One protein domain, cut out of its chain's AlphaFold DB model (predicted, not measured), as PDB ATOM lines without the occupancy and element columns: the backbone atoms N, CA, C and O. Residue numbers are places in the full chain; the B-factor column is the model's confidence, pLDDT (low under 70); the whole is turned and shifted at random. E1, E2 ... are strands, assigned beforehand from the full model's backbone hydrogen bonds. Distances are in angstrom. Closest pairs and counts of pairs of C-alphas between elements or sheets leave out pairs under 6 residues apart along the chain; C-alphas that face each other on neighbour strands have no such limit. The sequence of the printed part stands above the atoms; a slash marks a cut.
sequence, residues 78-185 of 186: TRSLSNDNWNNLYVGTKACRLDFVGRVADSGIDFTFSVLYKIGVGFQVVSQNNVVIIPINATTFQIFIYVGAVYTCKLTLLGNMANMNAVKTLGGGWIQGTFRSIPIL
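Overview. This is residues 78 to 185 of the 186 residues of an uncharacterized protein of Chryseobacterium daecheongense (UniProt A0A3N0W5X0). This is an elongated sandwich of two strongly twisted sheets, E1-E8-E7-E6-E5 and E4-E3-E2-E9, with edges close on both sides, E1 by E9 and E4 by E5, like a flattened barrel. The facing strands cross at 25 degrees. The printed part has 108 residues with nine named strands, E1 to E9 in order, both sheets antiparallel, class all strand. It is compact, radius of gyration of the C-alphas 12.6 A, spanning 37 by 24 by 19 A.

Arrangement. Start at residues 78 to 79, paired antiparallel with 178 to 179 of E9, residues 175 to 184. E1, residues 85 to 90, is the antiparallel neighbour of E8, residues 161 to 170; find N 86 and O 164, 2.8 A, within hydrogen-bond range. The closest C-alphas of E1 and E9, Tyr 90 and Ser 181, are 6.0 A apart. E2, residues 95 to 104, is antiparallel to E9, N 99 and O 180 at 2.9 A. E2, E3, residues 110 to 118, and E4, residues 122 to 129, form a meander, hairpin after hairpin; see N 98 and O 115, 2.8 A, and N 114 and O 127, 2.8 A. The closest C-alphas of E4 and E5, residues 131 to 137, are Phe 123 and Pro 135, 5.5 A. E5, E6, residues 140 to 145, E7, residues 149 to 158, and E8 form another meander; see N 134 and O 142, 2.9 A, N 143 and O 151, 2.8 A, and N 154 and O 165, 2.8 A.

Along the chain. Find E1's start at C-alpha 85, (153.438, 94.933, 176.747). E2 runs 27.4 A, E7 28.7 A and E8 28.5 A. E9 ends at C-alpha 184, (134.081, 98.897, 164.600).

Size, cuts and confidence. The farthest C-alphas, Gly 171 and Leu 185, are 37.9 A apart. The printed part has no cut, and no link is long. Residues 81, 172 and 185 have pLDDT under 70.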
ATOM      1  N   THR A  78     143.201  98.263 178.236       74.06
ATOM      2  CA  THR A  78     144.354  97.417 178.564       74.06
ATOM      3  C   THR A  78     145.497  98.298 179.046       74.06
ATOM      4  O   THR A  78     146.005  99.116 178.280       74.06
ATOM      5  N   ARG A  79     145.943  98.114 180.294       75.81
ATOM      6  CA  ARG A  79     147.188  98.721 180.797       75.81
ATOM      7  C   ARG A  79     148.398  97.863 180.440       75.81
ATOM      8  O   ARG A  79     148.262  96.662 180.222       75.81
ATOM      9  N   SER A  80     149.580  98.468 180.463       79.00
ATOM     10  CA  SER A  80     150.839  97.729 180.332       79.00
ATOM     11  C   SER A  80     150.946  96.676 181.449       79.00
ATOM     12  O   SER A  80     150.847  97.032 182.627       79.00
ATOM     13  N   LEU A  81     151.107  95.398 181.092       68.38
ATOM     14  CA  LEU A  81     151.245  94.267 182.032       68.38
ATOM     15  C   LEU A  81     152.686  94.112 182.525       68.38
ATOM     16  O   LEU A  81     152.935  93.866 183.700       68.38
ATOM     17  N   SER A  82     153.629  94.308 181.613       76.81
ATOM     18  CA  SER A  82     155.024  94.623 181.886       76.81
ATOM     19  C   SER A  82     155.389  95.829 181.033       76.81
ATOM     20  O   SER A  82     154.630  96.194 180.129       76.81
ATOM     21  N   ASN A  83     156.515  96.468 181.341       79.81
ATOM     22  CA  ASN A  83     157.116  97.510 180.515       79.81
ATOM     23  C   ASN A  83     156.976  97.127 179.027       79.81
ATOM     24  O   ASN A  83     157.424  96.047 178.639       79.81
ATOM     25  N   ASP A  84     156.286  97.960 178.243       87.56
ATOM     26  CA  ASP A  84     156.092  97.795 176.794       87.56
ATOM     27  C   ASP A  84     155.140  96.679 176.292       87.56
ATOM     28  O   ASP A  84     155.119  96.398 175.091       87.56
ATOM     29  N   ASN A  85     154.336  96.033 177.150       91.38
ATOM     30  CA  ASN A  85     153.438  94.933 176.747       91.38
ATOM     31  C   ASN A  85     151.969  95.141 177.132       91.38
ATOM     32  O   ASN A  85     151.646  95.302 178.309       91.38
ATOM     33  N   TRP A  86     151.068  94.996 176.159       92.25
ATOM     34  CA  TRP A  86     149.613  95.072 176.317       92.25
ATOM     35  C   TRP A  86     148.948  93.831 175.729       92.25
ATOM     36  O   TRP A  86     149.109  93.553 174.545       92.25
ATOM     37  N   ASN A  87     148.159  93.109 176.523       88.38
ATOM     38  CA  ASN A  87     147.431  91.929 176.051       88.38
ATOM     39  C   ASN A  87     145.928  92.184 175.975       88.38
ATOM     40  O   ASN A  87     145.405  93.099 176.608       88.38
ATOM     41  N   ASN A  88     145.216  91.327 175.249       85.81
ATOM     42  CA  ASN A  88     143.756  91.366 175.175       85.81
ATOM     43  C   ASN A  88     143.196  92.682 174.595       85.81
ATOM     44  O   ASN A  88     142.141  93.143 175.004       85.81
ATOM     45  N   LEU A  89     143.862  93.291 173.617       89.56
ATOM     46  CA  LEU A  89     143.302  94.408 172.856       89.56
ATOM     47  C   LEU A  89     142.188  93.882 171.948       89.56
ATOM     48  O   LEU A  89     142.460  93.084 171.052       89.56
ATOM     49  N   TYR A  90     140.939  94.300 172.151       88.38
ATOM     50  CA  TYR A  90     139.843  93.829 171.302       88.38
ATOM     51  C   TYR A  90     139.840  94.571 169.965       88.38
ATOM     52  O   TYR A  90     139.469  95.739 169.905       88.38
ATOM     53  N   VAL A  91     140.248  93.911 168.882       88.06
ATOM     54  CA  VAL A  91     140.371  94.532 167.550       88.06
ATOM     55  C   VAL A  91     139.148  94.302 166.652       88.06
ATOM     56  O   VAL A  91     139.054  94.882 165.570       88.06
ATOM     57  N   GLY A  92     138.188  93.492 167.112       85.38
ATOM     58  CA  GLY A  92     136.986  93.138 166.356       85.38
ATOM     59  C   GLY A  92     137.290  92.250 165.145       85.38
ATOM     60  O   GLY A  92     138.300  91.554 165.114       85.38
ATOM     61  N   THR A  93     136.398  92.259 164.150       86.25
ATOM     62  CA  THR A  93     136.509  91.442 162.920       86.25
ATOM     63  C   THR A  93     136.897  92.244 161.678       86.25
ATOM     64  O   THR A  93     137.268  91.658 160.663       86.25
ATOM     65  N   LYS A  94     136.825  93.580 161.738       88.12
ATOM     66  CA  LYS A  94     137.129  94.475 160.609       88.12
ATOM     67  C   LYS A  94     138.176  95.516 160.966       88.12
ATOM     68  O   LYS A  94     139.228  95.589 160.334       88.12
ATOM     69  N   ALA A  95     137.870  96.344 161.957       91.38
ATOM     70  CA  ALA A  95     138.729  97.436 162.367       91.38
ATOM     71  C   ALA A  95     138.483  97.817 163.825       91.38
ATOM     72  O   ALA A  95     137.397  97.602 164.362       91.38
ATOM     73  N   CYS A  96     139.460  98.472 164.432       92.44
ATOM     74  CA  CYS A  96     139.315  99.119 165.724       92.44
ATOM     75  C   CYS A  96     140.100 100.425 165.750       92.44
ATOM     76  O   CYS A  96     141.172 100.542 165.153       92.44
ATOM     77  N   ARG A  97     139.598 101.406 166.488       94.44
ATOM     78  CA  ARG A  97     140.406 102.548 166.901       94.44
ATOM     79  C   ARG A  97     141.116 102.190 168.205       94.44
ATOM     80  O   ARG A  97     140.471 101.758 169.153       94.44
ATOM     81  N   LEU A  98     142.431 102.366 168.225       94.38
ATOM     82  CA  LEU A  98     143.278 102.198 169.397       94.38
ATOM     83  C   LEU A  98     143.732 103.579 169.853       94.38
ATOM     84  O   LEU A  98     144.492 104.246 169.148       94.38
ATOM     85  N   ASP A  99     143.263 103.993 171.023       95.19
ATOM     86  CA  ASP A  99     143.683 105.228 171.673       95.19
ATOM     87  C   ASP A  99     144.699 104.896 172.757       95.19
ATOM     88  O   ASP A  99     144.435 104.060 173.618       95.19
ATOM     89  N   PHE A 100     145.850 105.551 172.725       95.19
ATOM     90  CA  PHE A 100     146.920 105.371 173.689       95.19
ATOM     91  C   PHE A 100     147.110 106.624 174.532       95.19
ATOM     92  O   PHE A 100     147.214 107.738 174.008       95.19
ATOM     93  N   VAL A 101     147.230 106.415 175.838       94.56
ATOM     94  CA  VAL A 101     147.696 107.423 176.790       94.56
ATOM     95  C   VAL A 101     148.804 106.802 177.617       94.56
ATOM     96  O   VAL A 101     148.594 105.774 178.268       94.56
ATOM     97  N   GLY A 102     149.981 107.411 177.601       93.00
ATOM     98  CA  GLY A 102     151.117 106.869 178.323       93.00
ATOM     99  C   GLY A 102     152.270 107.840 178.449       93.00
ATOM    100  O   GLY A 102     152.135 109.037 178.207       93.00
ATOM    101  N   ARG A 103     153.405 107.291 178.868       91.19
ATOM    102  CA  ARG A 103     154.619 108.041 179.142       91.19
ATOM    103  C   ARG A 103     155.869 107.216 178.914       91.19
ATOM    104  O   ARG A 103     155.838 105.985 178.988       91.19
ATOM    105  N   VAL A 104     156.978 107.907 178.700       89.75
ATOM    106  CA  VAL A 104     158.320 107.315 178.707       89.75
ATOM    107  C   VAL A 104     158.849 107.331 180.136       89.75
ATOM    108  O   VAL A 104     158.876 108.388 180.764       89.75
ATOM    109  N   ALA A 105     159.280 106.184 180.655       83.31
ATOM    110  CA  ALA A 105     159.721 106.068 182.043       83.31
ATOM    111  C   ALA A 105     160.925 106.968 182.366       83.31
ATOM    112  O   ALA A 105     160.890 107.695 183.355       83.31
ATOM    113  N   ASP A 106     161.944 106.967 181.505       79.81
ATOM    114  CA  ASP A 106     163.218 107.641 181.792       79.81
ATOM    115  C   ASP A 106     163.164 109.164 181.621       79.81
ATOM    116  O   ASP A 106     163.865 109.889 182.319       79.81
ATOM    117  N   SER A 107     162.350 109.666 180.688       79.94
ATOM    118  CA  SER A 107     162.224 111.111 180.436       79.94
ATOM    119  C   SER A 107     161.009 111.736 181.116       79.94
ATOM    120  O   SER A 107     160.885 112.957 181.151       79.94
ATOM    121  N   GLY A 108     160.094 110.914 181.636       85.00
ATOM    122  CA  GLY A 108     158.862 111.363 182.272       85.00
ATOM    123  C   GLY A 108     157.872 112.055 181.331       85.00
ATOM    124  O   GLY A 108     156.881 112.584 181.827       85.00
ATOM    125  N   ILE A 109     158.122 112.051 180.017       88.62
ATOM    126  CA  ILE A 109     157.280 112.714 179.017       88.62
ATOM    127  C   ILE A 109     156.021 111.903 178.782       88.62
ATOM    128  O   ILE A 109     156.089 110.737 178.380       88.62
ATOM    129  N   ASP A 110     154.888 112.568 178.964       93.44
ATOM    130  CA  ASP A 110     153.580 112.034 178.637       93.44
ATOM    131  C   ASP A 110     153.254 112.306 177.164       93.44
ATOM    132  O   ASP A 110     153.517 113.386 176.617       93.44
ATOM    133  N   PHE A 111     152.669 111.310 176.511       94.25
ATOM    134  CA  PHE A 111     152.282 111.379 175.113       94.25
ATOM    135  C   PHE A 111     150.990 110.608 174.874       94.25
ATOM    136  O   PHE A 111     150.634 109.667 175.594       94.25
ATOM    137  N   THR A 112     150.275 111.019 173.832       96.56
ATOM    138  CA  THR A 112     149.034 110.368 173.426       96.56
ATOM    139  C   THR A 112     148.991 110.216 171.919       96.56
ATOM    140  O   THR A 112     149.538 111.028 171.169       96.56
ATOM    141  N   PHE A 113     148.335 109.163 171.456       97.12
ATOM    142  CA  PHE A 113     148.042 108.994 170.041       97.12
ATOM    143  C   PHE A 113     146.791 108.150 169.845       97.12
ATOM    144  O   PHE A 113     146.359 107.428 170.739       97.12
ATOM    145  N   SER A 114     146.235 108.222 168.646       96.94
ATOM    146  CA  SER A 114     145.145 107.370 168.197       96.94
ATOM    147  C   SER A 114     145.488 106.819 166.826       96.94
ATOM    148  O   SER A 114     145.882 107.574 165.932       96.94
ATOM    149  N   VAL A 115     145.298 105.518 166.636       96.69
ATOM    150  CA  VAL A 115     145.409 104.862 165.329       96.69
ATOM    151  C   VAL A 115     144.136 104.093 165.015       96.69
ATOM    152  O   VAL A 115     143.544 103.455 165.881       96.69
ATOM    153  N   LEU A 116     143.717 104.130 163.757       96.06
ATOM    154  CA  LEU A 116     142.737 103.204 163.220       96.06
ATOM    155  C   LEU A 116     143.492 101.983 162.701       96.06
ATOM    156  O   LEU A 116     144.287 102.091 161.771       96.06
ATOM    157  N   TYR A 117     143.242 100.832 163.304       95.88
ATOM    158  CA  TYR A 117     143.754  99.549 162.858       95.88
ATOM    159  C   TYR A 117     142.685  98.827 162.038       95.88
ATOM    160  O   TYR A 117     141.590  98.583 162.538       95.88
ATOM    161  N   LYS A 118     142.990  98.482 160.788       93.56
ATOM    162  CA  LYS A 118     142.137  97.661 159.916       93.56
ATOM    163  C   LYS A 118     142.789  96.297 159.720       93.56
ATOM    164  O   LYS A 118     143.934  96.224 159.265       93.56
ATOM    165  N   ILE A 119     142.064  95.226 160.028       89.62
ATOM    166  CA  ILE A 119     142.572  93.854 159.923       89.62
ATOM    167  C   ILE A 119     142.961  93.565 158.468       89.62
ATOM    168  O   ILE A 119     142.216  93.866 157.537       89.62
ATOM    169  N   GLY A 120     144.169  93.030 158.275       88.75
ATOM    170  CA  GLY A 120     144.738  92.733 156.956       88.75
ATOM    171  C   GLY A 120     145.272  93.945 156.178       88.75
ATOM    172  O   GLY A 120     145.977  93.750 155.193       88.75
ATOM    173  N   VAL A 121     144.997  95.177 156.622       93.94
ATOM    174  CA  VAL A 121     145.440  96.411 155.943       93.94
ATOM    175  C   VAL A 121     146.523  97.132 156.746       93.94
ATOM    176  O   VAL A 121     147.557  97.491 156.192       93.94
ATOM    177  N   GLY A 122     146.324  97.318 158.052       95.12
ATOM    178  CA  GLY A 122     147.282  97.985 158.935       95.12
ATOM    179  C   GLY A 122     146.761  99.259 159.579       95.12
ATOM    180  O   GLY A 122     145.562  99.410 159.821       95.12
ATOM    181  N   PHE A 123     147.693 100.149 159.913       97.31
ATOM    182  CA  PHE A 123     147.441 101.316 160.752       97.31
ATOM    183  C   PHE A 123     147.287 102.593 159.932       97.31
ATOM    184  O   PHE A 123     148.056 102.860 159.013       97.31
ATOM    185  N   GLN A 124     146.339 103.425 160.343       96.94
ATOM    186  CA  GLN A 124     146.179 104.799 159.894       96.94
ATOM    187  C   GLN A 124     146.212 105.717 161.118       96.94
ATOM    188  O   GLN A 124     145.494 105.485 162.089       96.94
ATOM    189  N   VAL A 125     147.036 106.763 161.082       97.69
ATOM    190  CA  VAL A 125     147.123 107.734 162.182       97.69
ATOM    191  C   VAL A 125     145.853 108.582 162.221       97.69
ATOM    192  O   VAL A 125     145.414 109.097 161.194       97.69
ATOM    193  N   VAL A 126     145.260 108.710 163.408       97.38
ATOM    194  CA  VAL A 126     144.063 109.527 163.663       97.38
ATOM    195  C   VAL A 126     144.443 110.805 164.407       97.38
ATOM    196  O   VAL A 126     144.009 111.889 164.033       97.38
ATOM    197  N   SER A 127     145.272 110.693 165.445       97.50
ATOM    198  CA  SER A 127     145.802 111.839 166.189       97.50
ATOM    199  C   SER A 127     147.117 111.490 166.871       97.50
ATOM    200  O   SER A 127     147.380 110.323 167.157       97.50
ATOM    201  N   GLN A 128     147.929 112.501 167.163       97.00
ATOM    202  CA  GLN A 128     149.217 112.353 167.838       97.00
ATOM    203  C   GLN A 128     149.542 113.629 168.623       97.00
ATOM    204  O   GLN A 128     149.290 114.731 168.139       97.00
ATOM    205  N   ASN A 129     150.075 113.479 169.833       96.06
ATOM    206  CA  ASN A 129     150.498 114.569 170.705       96.06
ATOM    207  C   ASN A 129     151.791 114.176 171.429       96.06
ATOM    208  O   ASN A 129     151.853 113.109 172.041       96.06
ATOM    209  N   ASN A 130     152.818 115.026 171.354       93.56
ATOM    210  CA  ASN A 130     154.175 114.740 171.842       93.56
ATOM    211  C   ASN A 130     154.794 113.443 171.281       93.56
ATOM    212  O   ASN A 130     155.701 112.857 171.874       93.56
ATOM    213  N   VAL A 131     154.330 113.021 170.105       95.25
ATOM    214  CA  VAL A 131     154.767 111.809 169.423       95.25
ATOM    215  C   VAL A 131     154.526 111.920 167.917       95.25
ATOM    216  O   VAL A 131     153.634 112.653 167.485       95.25
ATOM    217  N   VAL A 132     155.297 111.182 167.125       96.00
ATOM    218  CA  VAL A 132     155.053 110.942 165.700       96.00
ATOM    219  C   VAL A 132     154.866 109.446 165.487       96.00
ATOM    220  O   VAL A 132     155.700 108.645 165.913       96.00
ATOM    221  N   ILE A 133     153.768 109.068 164.834       97.38
ATOM    222  CA  ILE A 133     153.440 107.670 164.541       97.38
ATOM    223  C   ILE A 133     153.662 107.383 163.059       97.38
ATOM    224  O   ILE A 133     153.115 108.074 162.201       97.38
ATOM    225  N   ILE A 134     154.424 106.334 162.754       97.19
ATOM    226  CA  ILE A 134     154.696 105.904 161.377       97.19
ATOM    227  C   ILE A 134     154.233 104.455 161.195       97.19
ATOM    228  O   ILE A 134     154.898 103.538 161.679       97.19
ATOM    229  N   PRO A 135     153.101 104.205 160.513       97.44
ATOM    230  CA  PRO A 135     152.725 102.860 160.086       97.44
ATOM    231  C   PRO A 135     153.817 102.237 159.206       97.44
ATOM    232  O   PRO A 135     154.303 102.881 158.281       97.44
ATOM    233  N   ILE A 136     154.191 100.984 159.478       96.56
ATOM    234  CA  ILE A 136     155.214 100.257 158.704       96.56
ATOM    235  C   ILE A 136     154.559  99.197 157.829       96.56
ATOM    236  O   ILE A 136     154.842  99.092 156.640       96.56
ATOM    237  N   ASN A 137     153.703  98.374 158.428       95.69
ATOM    238  CA  ASN A 137     153.011  97.294 157.738       95.69
ATOM    239  C   ASN A 137     151.679  96.974 158.433       95.69
ATOM    240  O   ASN A 137     151.278  97.638 159.392       95.69
ATOM    241  N   ALA A 138     151.017  95.912 157.974       95.31
ATOM    242  CA  ALA A 138     149.715  95.476 158.469       95.31
ATOM    243  C   ALA A 138     149.662  95.129 159.970       95.31
ATOM    244  O   ALA A 138     148.578  94.942 160.504       95.31
ATOM    245  N   THR A 139     150.796  95.004 160.659       96.12
ATOM    246  CA  THR A 139     150.882  94.617 162.079       96.12
ATOM    247  C   THR A 139     151.922  95.417 162.855       96.12
ATOM    248  O   THR A 139     152.181  95.126 164.018       96.12
ATOM    249  N   THR A 140     152.546  96.425 162.247       96.81
ATOM    250  CA  THR A 140     153.632  97.170 162.882       96.81
ATOM    251  C   THR A 140     153.545  98.655 162.574       96.81
ATOM    252  O   THR A 140     153.291  99.052 161.435       96.81
ATOM    253  N   PHE A 141     153.814  99.474 163.584       97.38
ATOM    254  CA  PHE A 141     154.063 100.905 163.450       97.38
ATOM    255  C   PHE A 141     155.223 101.318 164.358       97.38
ATOM    256  O   PHE A 141     155.572 100.610 165.301       97.38
ATOM    257  N   GLN A 142     155.824 102.465 164.074       96.50
ATOM    258  CA  GLN A 142     156.839 103.086 164.908       96.50
ATOM    259  C   GLN A 142     156.295 104.305 165.635       96.50
ATOM    260  O   GLN A 142     155.444 105.031 165.124       96.50
ATOM    261  N   ILE A 143     156.835 104.516 166.825       95.06
ATOM    262  CA  ILE A 143     156.593 105.652 167.697       95.06
ATOM    263  C   ILE A 143     157.902 106.420 167.804       95.06
ATOM    264  O   ILE A 143     158.890 105.861 168.275       95.06
ATOM    265  N   PHE A 144     157.902 107.690 167.415       94.12
ATOM    266  CA  PHE A 144     159.010 108.618 167.618       94.12
ATOM    267  C   PHE A 144     158.593 109.653 168.650       94.12
ATOM    268  O   PHE A 144     157.647 110.409 168.440       94.12
ATOM    269  N   ILE A 145     159.296 109.693 169.771       90.25
ATOM    270  CA  ILE A 145     159.021 110.629 170.857       90.25
ATOM    271  C   ILE A 145     160.076 111.730 170.778       90.25
ATOM    272  O   ILE A 145     161.253 111.431 170.585       90.25
ATOM    273  N   TYR A 146     159.669 112.995 170.924       78.62
ATOM    274  CA  TYR A 146     160.481 114.192 170.627       78.62
ATOM    275  C   TYR A 146     161.859 114.275 171.322       78.62
ATOM    276  O   TYR A 146     162.689 115.083 170.926       78.62
ATOM    277  N   VAL A 147     162.145 113.414 172.300       70.12
ATOM    278  CA  VAL A 147     163.462 113.251 172.946       70.12
ATOM    279  C   VAL A 147     164.360 112.184 172.298       70.12
ATOM    280  O   VAL A 147     165.315 111.716 172.913       70.12
ATOM    281  N   GLY A 148     164.063 111.774 171.063       77.69
ATOM    282  CA  GLY A 148     164.890 110.840 170.289       77.69
ATOM    283  C   GLY A 148     164.695 109.361 170.639       77.69
ATOM    284  O   GLY A 148     165.486 108.527 170.203       77.69
ATOM    285  N   ALA A 149     163.654 109.027 171.408       88.69
ATOM    286  CA  ALA A 149     163.291 107.642 171.683       88.69
ATOM    287  C   ALA A 149     162.392 107.094 170.565       88.69
ATOM    288  O   ALA A 149     161.409 107.734 170.178       88.69
ATOM    289  N   VAL A 150     162.728 105.907 170.062       92.50
ATOM    290  CA  VAL A 150     162.009 105.219 168.987       92.50
ATOM    291  C   VAL A 150     161.614 103.827 169.449       92.50
ATOM    292  O   VAL A 150     162.468 103.027 169.841       92.50
ATOM    293  N   TYR A 151     160.326 103.519 169.342       93.88
ATOM    294  CA  TYR A 151     159.769 102.209 169.662       93.88
ATOM    295  C   TYR A 151     159.081 101.629 168.435       93.88
ATOM    296  O   TYR A 151     158.311 102.312 167.763       93.88
ATOM    297  N   THR A 152     159.339 100.359 168.154       95.62
ATOM    298  CA  THR A 152     158.625  99.593 167.138       95.62
ATOM    299  C   THR A 152     157.527  98.799 167.829       95.62
ATOM    300  O   THR A 152     157.806  97.874 168.588       95.62
ATOM    301  N   CYS A 153     156.275  99.162 167.584       95.81
ATOM    302  CA  CYS A 153     155.102  98.501 168.137       95.81
ATOM    303  C   CYS A 153     154.594  97.441 167.169       95.81
ATOM    304  O   CYS A 153     154.216  97.752 166.040       95.81
ATOM    305  N   LYS A 154     154.553  96.189 167.625       96.25
ATOM    306  CA  LYS A 154     154.041  95.044 166.877       96.25
ATOM    307  C   LYS A 154     152.751  94.532 167.508       96.25
ATOM    308  O   LYS A 154     152.716  94.202 168.690       96.25
ATOM    309  N   LEU A 155     151.714  94.420 166.688       95.81
ATOM    310  CA  LEU A 155     150.426  93.836 167.029       95.81
ATOM    311  C   LEU A 155     150.382  92.369 166.575       95.81
ATOM    312  O   LEU A 155     150.614  92.063 165.409       95.81
ATOM    313  N   THR A 156     150.066  91.457 167.489       95.56
ATOM    314  CA  THR A 156     149.900  90.020 167.233       95.56
ATOM    315  C   THR A 156     148.436  89.649 167.413       95.56
ATOM    316  O   THR A 156     147.910  89.772 168.517       95.56
ATOM    317  N   LEU A 157     147.777  89.208 166.342       92.38
ATOM    318  CA  LEU A 157     146.358  88.842 166.359       92.38
ATOM    319  C   LEU A 157     146.132  87.451 166.971       92.38
ATOM    320  O   LEU A 157     146.880  86.515 166.700       92.38
ATOM    321  N   LEU A 158     145.063  87.322 167.755       89.94
ATOM    322  CA  LEU A 158     144.578  86.111 168.422       89.94
ATOM    323  C   LEU A 158     143.049  86.042 168.253       89.94
ATOM    324  O   LEU A 158     142.277  86.287 169.183       89.94
ATOM    325  N   GLY A 159     142.597  85.782 167.024       87.00
ATOM    326  CA  GLY A 159     141.183  85.907 166.660       87.00
ATOM    327  C   GLY A 159     140.739  87.373 166.671       87.00
ATOM    328  O   GLY A 159     141.355  88.202 166.008       87.00
ATOM    329  N   ASN A 160     139.698  87.693 167.446       87.56
ATOM    330  CA  ASN A 160     139.189  89.068 167.595       87.56
ATOM    331  C   ASN A 160     139.963  89.891 168.644       87.56
ATOM    332  O   ASN A 160     139.658  91.064 168.867       87.56
ATOM    333  N   MET A 161     140.928  89.264 169.317       88.75
ATOM    334  CA  MET A 161     141.813  89.890 170.294       88.75
ATOM    335  C   MET A 161     143.198  90.085 169.680       88.75
ATOM    336  O   MET A 161     143.554  89.445 168.691       88.75
ATOM    337  N   ALA A 162     144.012  90.932 170.295       91.06
ATOM    338  CA  ALA A 162     145.396  91.115 169.914       91.06
ATOM    339  C   ALA A 162     146.278  91.451 171.117       91.06
ATOM    340  O   ALA A 162     145.827  92.022 172.107       91.06
ATOM    341  N   ASN A 163     147.563  91.144 170.995       92.56
ATOM    342  CA  ASN A 163     148.591  91.598 171.921       92.56
ATOM    343  C   ASN A 163     149.466  92.629 171.214       92.56
ATOM    344  O   ASN A 163     149.830  92.435 170.055       92.56
ATOM    345  N   MET A 164     149.822  93.708 171.896       94.69
ATOM    346  CA  MET A 164     150.789  94.684 171.419       94.69
ATOM    347  C   MET A 164     152.048  94.630 172.270       94.69
ATOM    348  O   MET A 164     151.992  94.755 173.491       94.69
ATOM    349  N   ASN A 165     153.183  94.479 171.601       94.81
ATOM    350  CA  ASN A 165     154.503  94.586 172.201       94.81
ATOM    351  C   ASN A 165     155.243  95.749 171.537       94.81
ATOM    352  O   ASN A 165     155.297  95.828 170.308       94.81
ATOM    353  N   ALA A 166     155.795  96.653 172.337       93.88
ATOM    354  CA  ALA A 166     156.699  97.685 171.863       93.88
ATOM    355  C   ALA A 166     158.149  97.256 172.124       93.88
ATOM    356  O   ALA A 166     158.516  96.855 173.222       93.88
ATOM    357  N   VAL A 167     158.989  97.333 171.096       91.81
ATOM    358  CA  VAL A 167     160.424  97.069 171.205       91.81
ATOM    359  C   VAL A 167     161.164  98.365 170.965       91.81
ATOM    360  O   VAL A 167     161.060  98.976 169.896       91.81
ATOM    361  N   LYS A 168     161.949  98.783 171.954       89.75
ATOM    362  CA  LYS A 168     162.854  99.915 171.800       89.75
ATOM    363  C   LYS A 168     163.825  99.664 170.647       89.75
ATOM    364  O   LYS A 168     164.488  98.633 170.591       89.75
ATOM    365  N   THR A 169     163.926 100.639 169.755       87.38
ATOM    366  CA  THR A 169     164.821 100.613 168.593       87.38
ATOM    367  C   THR A 169     165.941 101.655 168.714       87.38
ATOM    368  O   THR A 169     167.049 101.403 168.254       87.38
ATOM    369  N   LEU A 170     165.695 102.798 169.370       84.50
ATOM    370  CA  LEU A 170     166.696 103.853 169.588       84.50
ATOM    371  C   LEU A 170     166.350 104.689 170.832       84.50
ATOM    372  O   LEU A 170     165.182 105.004 171.012       84.50
ATOM    373  N   GLY A 171     167.346 105.077 171.644       73.81
ATOM    374  CA  GLY A 171     167.200 106.003 172.789       73.81
ATOM    375  C   GLY A 171     166.322 105.518 173.965       73.81
ATOM    376  O   GLY A 171     165.497 104.632 173.805       73.81
ATOM    377  N   GLY A 172     166.489 106.111 175.159       68.31
ATOM    378  CA  GLY A 172     165.556 106.024 176.309       68.31
ATOM    379  C   GLY A 172     165.240 104.644 176.931       68.31
ATOM    380  O   GLY A 172     165.808 103.613 176.561       68.31
ATOM    381  N   GLY A 173     164.336 104.648 177.921       78.88
ATOM    382  CA  GLY A 173     163.896 103.501 178.735       78.88
ATOM    383  C   GLY A 173     162.704 102.745 178.154       78.88
ATOM    384  O   GLY A 173     162.617 102.557 176.944       78.88
ATOM    385  N   TRP A 174     161.782 102.299 179.003       87.31
ATOM    386  CA  TRP A 174     160.519 101.668 178.598       87.31
ATOM    387  C   TRP A 174     159.379 102.691 178.519       87.31
ATOM    388  O   TRP A 174     159.418 103.740 179.168       87.31
ATOM    389  N   ILE A 175     158.353 102.383 177.734       90.62
ATOM    390  CA  ILE A 175     157.066 103.069 177.737       90.62
ATOM    391  C   ILE A 175     156.049 102.297 178.577       90.62
ATOM    392  O   ILE A 175     156.021 101.069 178.660       90.62
ATOM    393  N   GLN A 176     155.172 103.057 179.217       90.44
ATOM    394  CA  GLN A 176     154.007 102.528 179.909       90.44
ATOM    395  C   GLN A 176     152.800 103.371 179.582       90.44
ATOM    396  O   GLN A 176     152.894 104.580 179.385       90.44
ATOM    397  N   GLY A 177     151.646 102.729 179.551       91.00
ATOM    398  CA  GLY A 177     150.412 103.415 179.254       91.00
ATOM    399  C   GLY A 177     149.249 102.460 179.179       91.00
ATOM    400  O   GLY A 177     149.344 101.285 179.551       91.00
ATOM    401  N   THR A 178     148.150 102.994 178.688       91.19
ATOM    402  CA  THR A 178     146.896 102.280 178.528       91.19
ATOM    403  C   THR A 178     146.417 102.454 177.101       91.19
ATOM    404  O   THR A 178     146.377 103.574 176.592       91.19
ATOM    405  N   PHE A 179     146.028 101.345 176.486       92.62
ATOM    406  CA  PHE A 179     145.221 101.359 175.281       92.62
ATOM    407  C   PHE A 179     143.748 101.304 175.652       92.62
ATOM    408  O   PHE A 179     143.335 100.492 176.480       92.62
ATOM    409  N   ARG A 180     142.949 102.125 174.986       90.75
ATOM    410  CA  ARG A 180     141.510 101.949 174.878       90.75
ATOM    411  C   ARG A 180     141.209 101.454 173.474       90.75
ATOM    412  O   ARG A 180     141.600 102.109 172.506       90.75
ATOM    413  N   SER A 181     140.517 100.324 173.368       89.12
ATOM    414  CA  SER A 181     140.066  99.823 172.074       89.12
ATOM    415  C   SER A 181     138.605 100.164 171.831       89.12
ATOM    416  O   SER A 181     137.748  99.974 172.695       89.12
ATOM    417  N   ILE A 182     138.323 100.665 170.634       89.94
ATOM    418  CA  ILE A 182     136.984 100.990 170.156       89.94
ATOM    419  C   ILE A 182     136.768 100.177 168.872       89.94
ATOM    420  O   ILE A 182     137.159 100.624 167.787       89.94
ATOM    421  N   PRO A 183     136.215  98.957 168.977       84.69
ATOM    422  CA  PRO A 183     135.960  98.103 167.824       84.69
ATOM    423  C   PRO A 183     134.895  98.724 166.917       84.69
ATOM    424  O   PRO A 183     133.898  99.280 167.376       84.69
ATOM    425  N   ILE A 184     135.085  98.581 165.611       82.44
ATOM    426  CA  ILE A 184     134.081  98.897 164.600       82.44
ATOM    427  C   ILE A 184     133.454  97.566 164.193       82.44
ATOM    428  O   ILE A 184     134.088  96.743 163.531       82.44
ATOM    429  N   LEU A 185     132.225  97.343 164.660       64.06
ATOM    430  CA  LEU A 185     131.524  96.059 164.544       64.06
ATOM    431  C   LEU A 185     130.738  95.893 163.231       64.06
ATOM    432  O   LEU A 185     130.297  94.783 162.941       64.06
TER     433      LEU A 185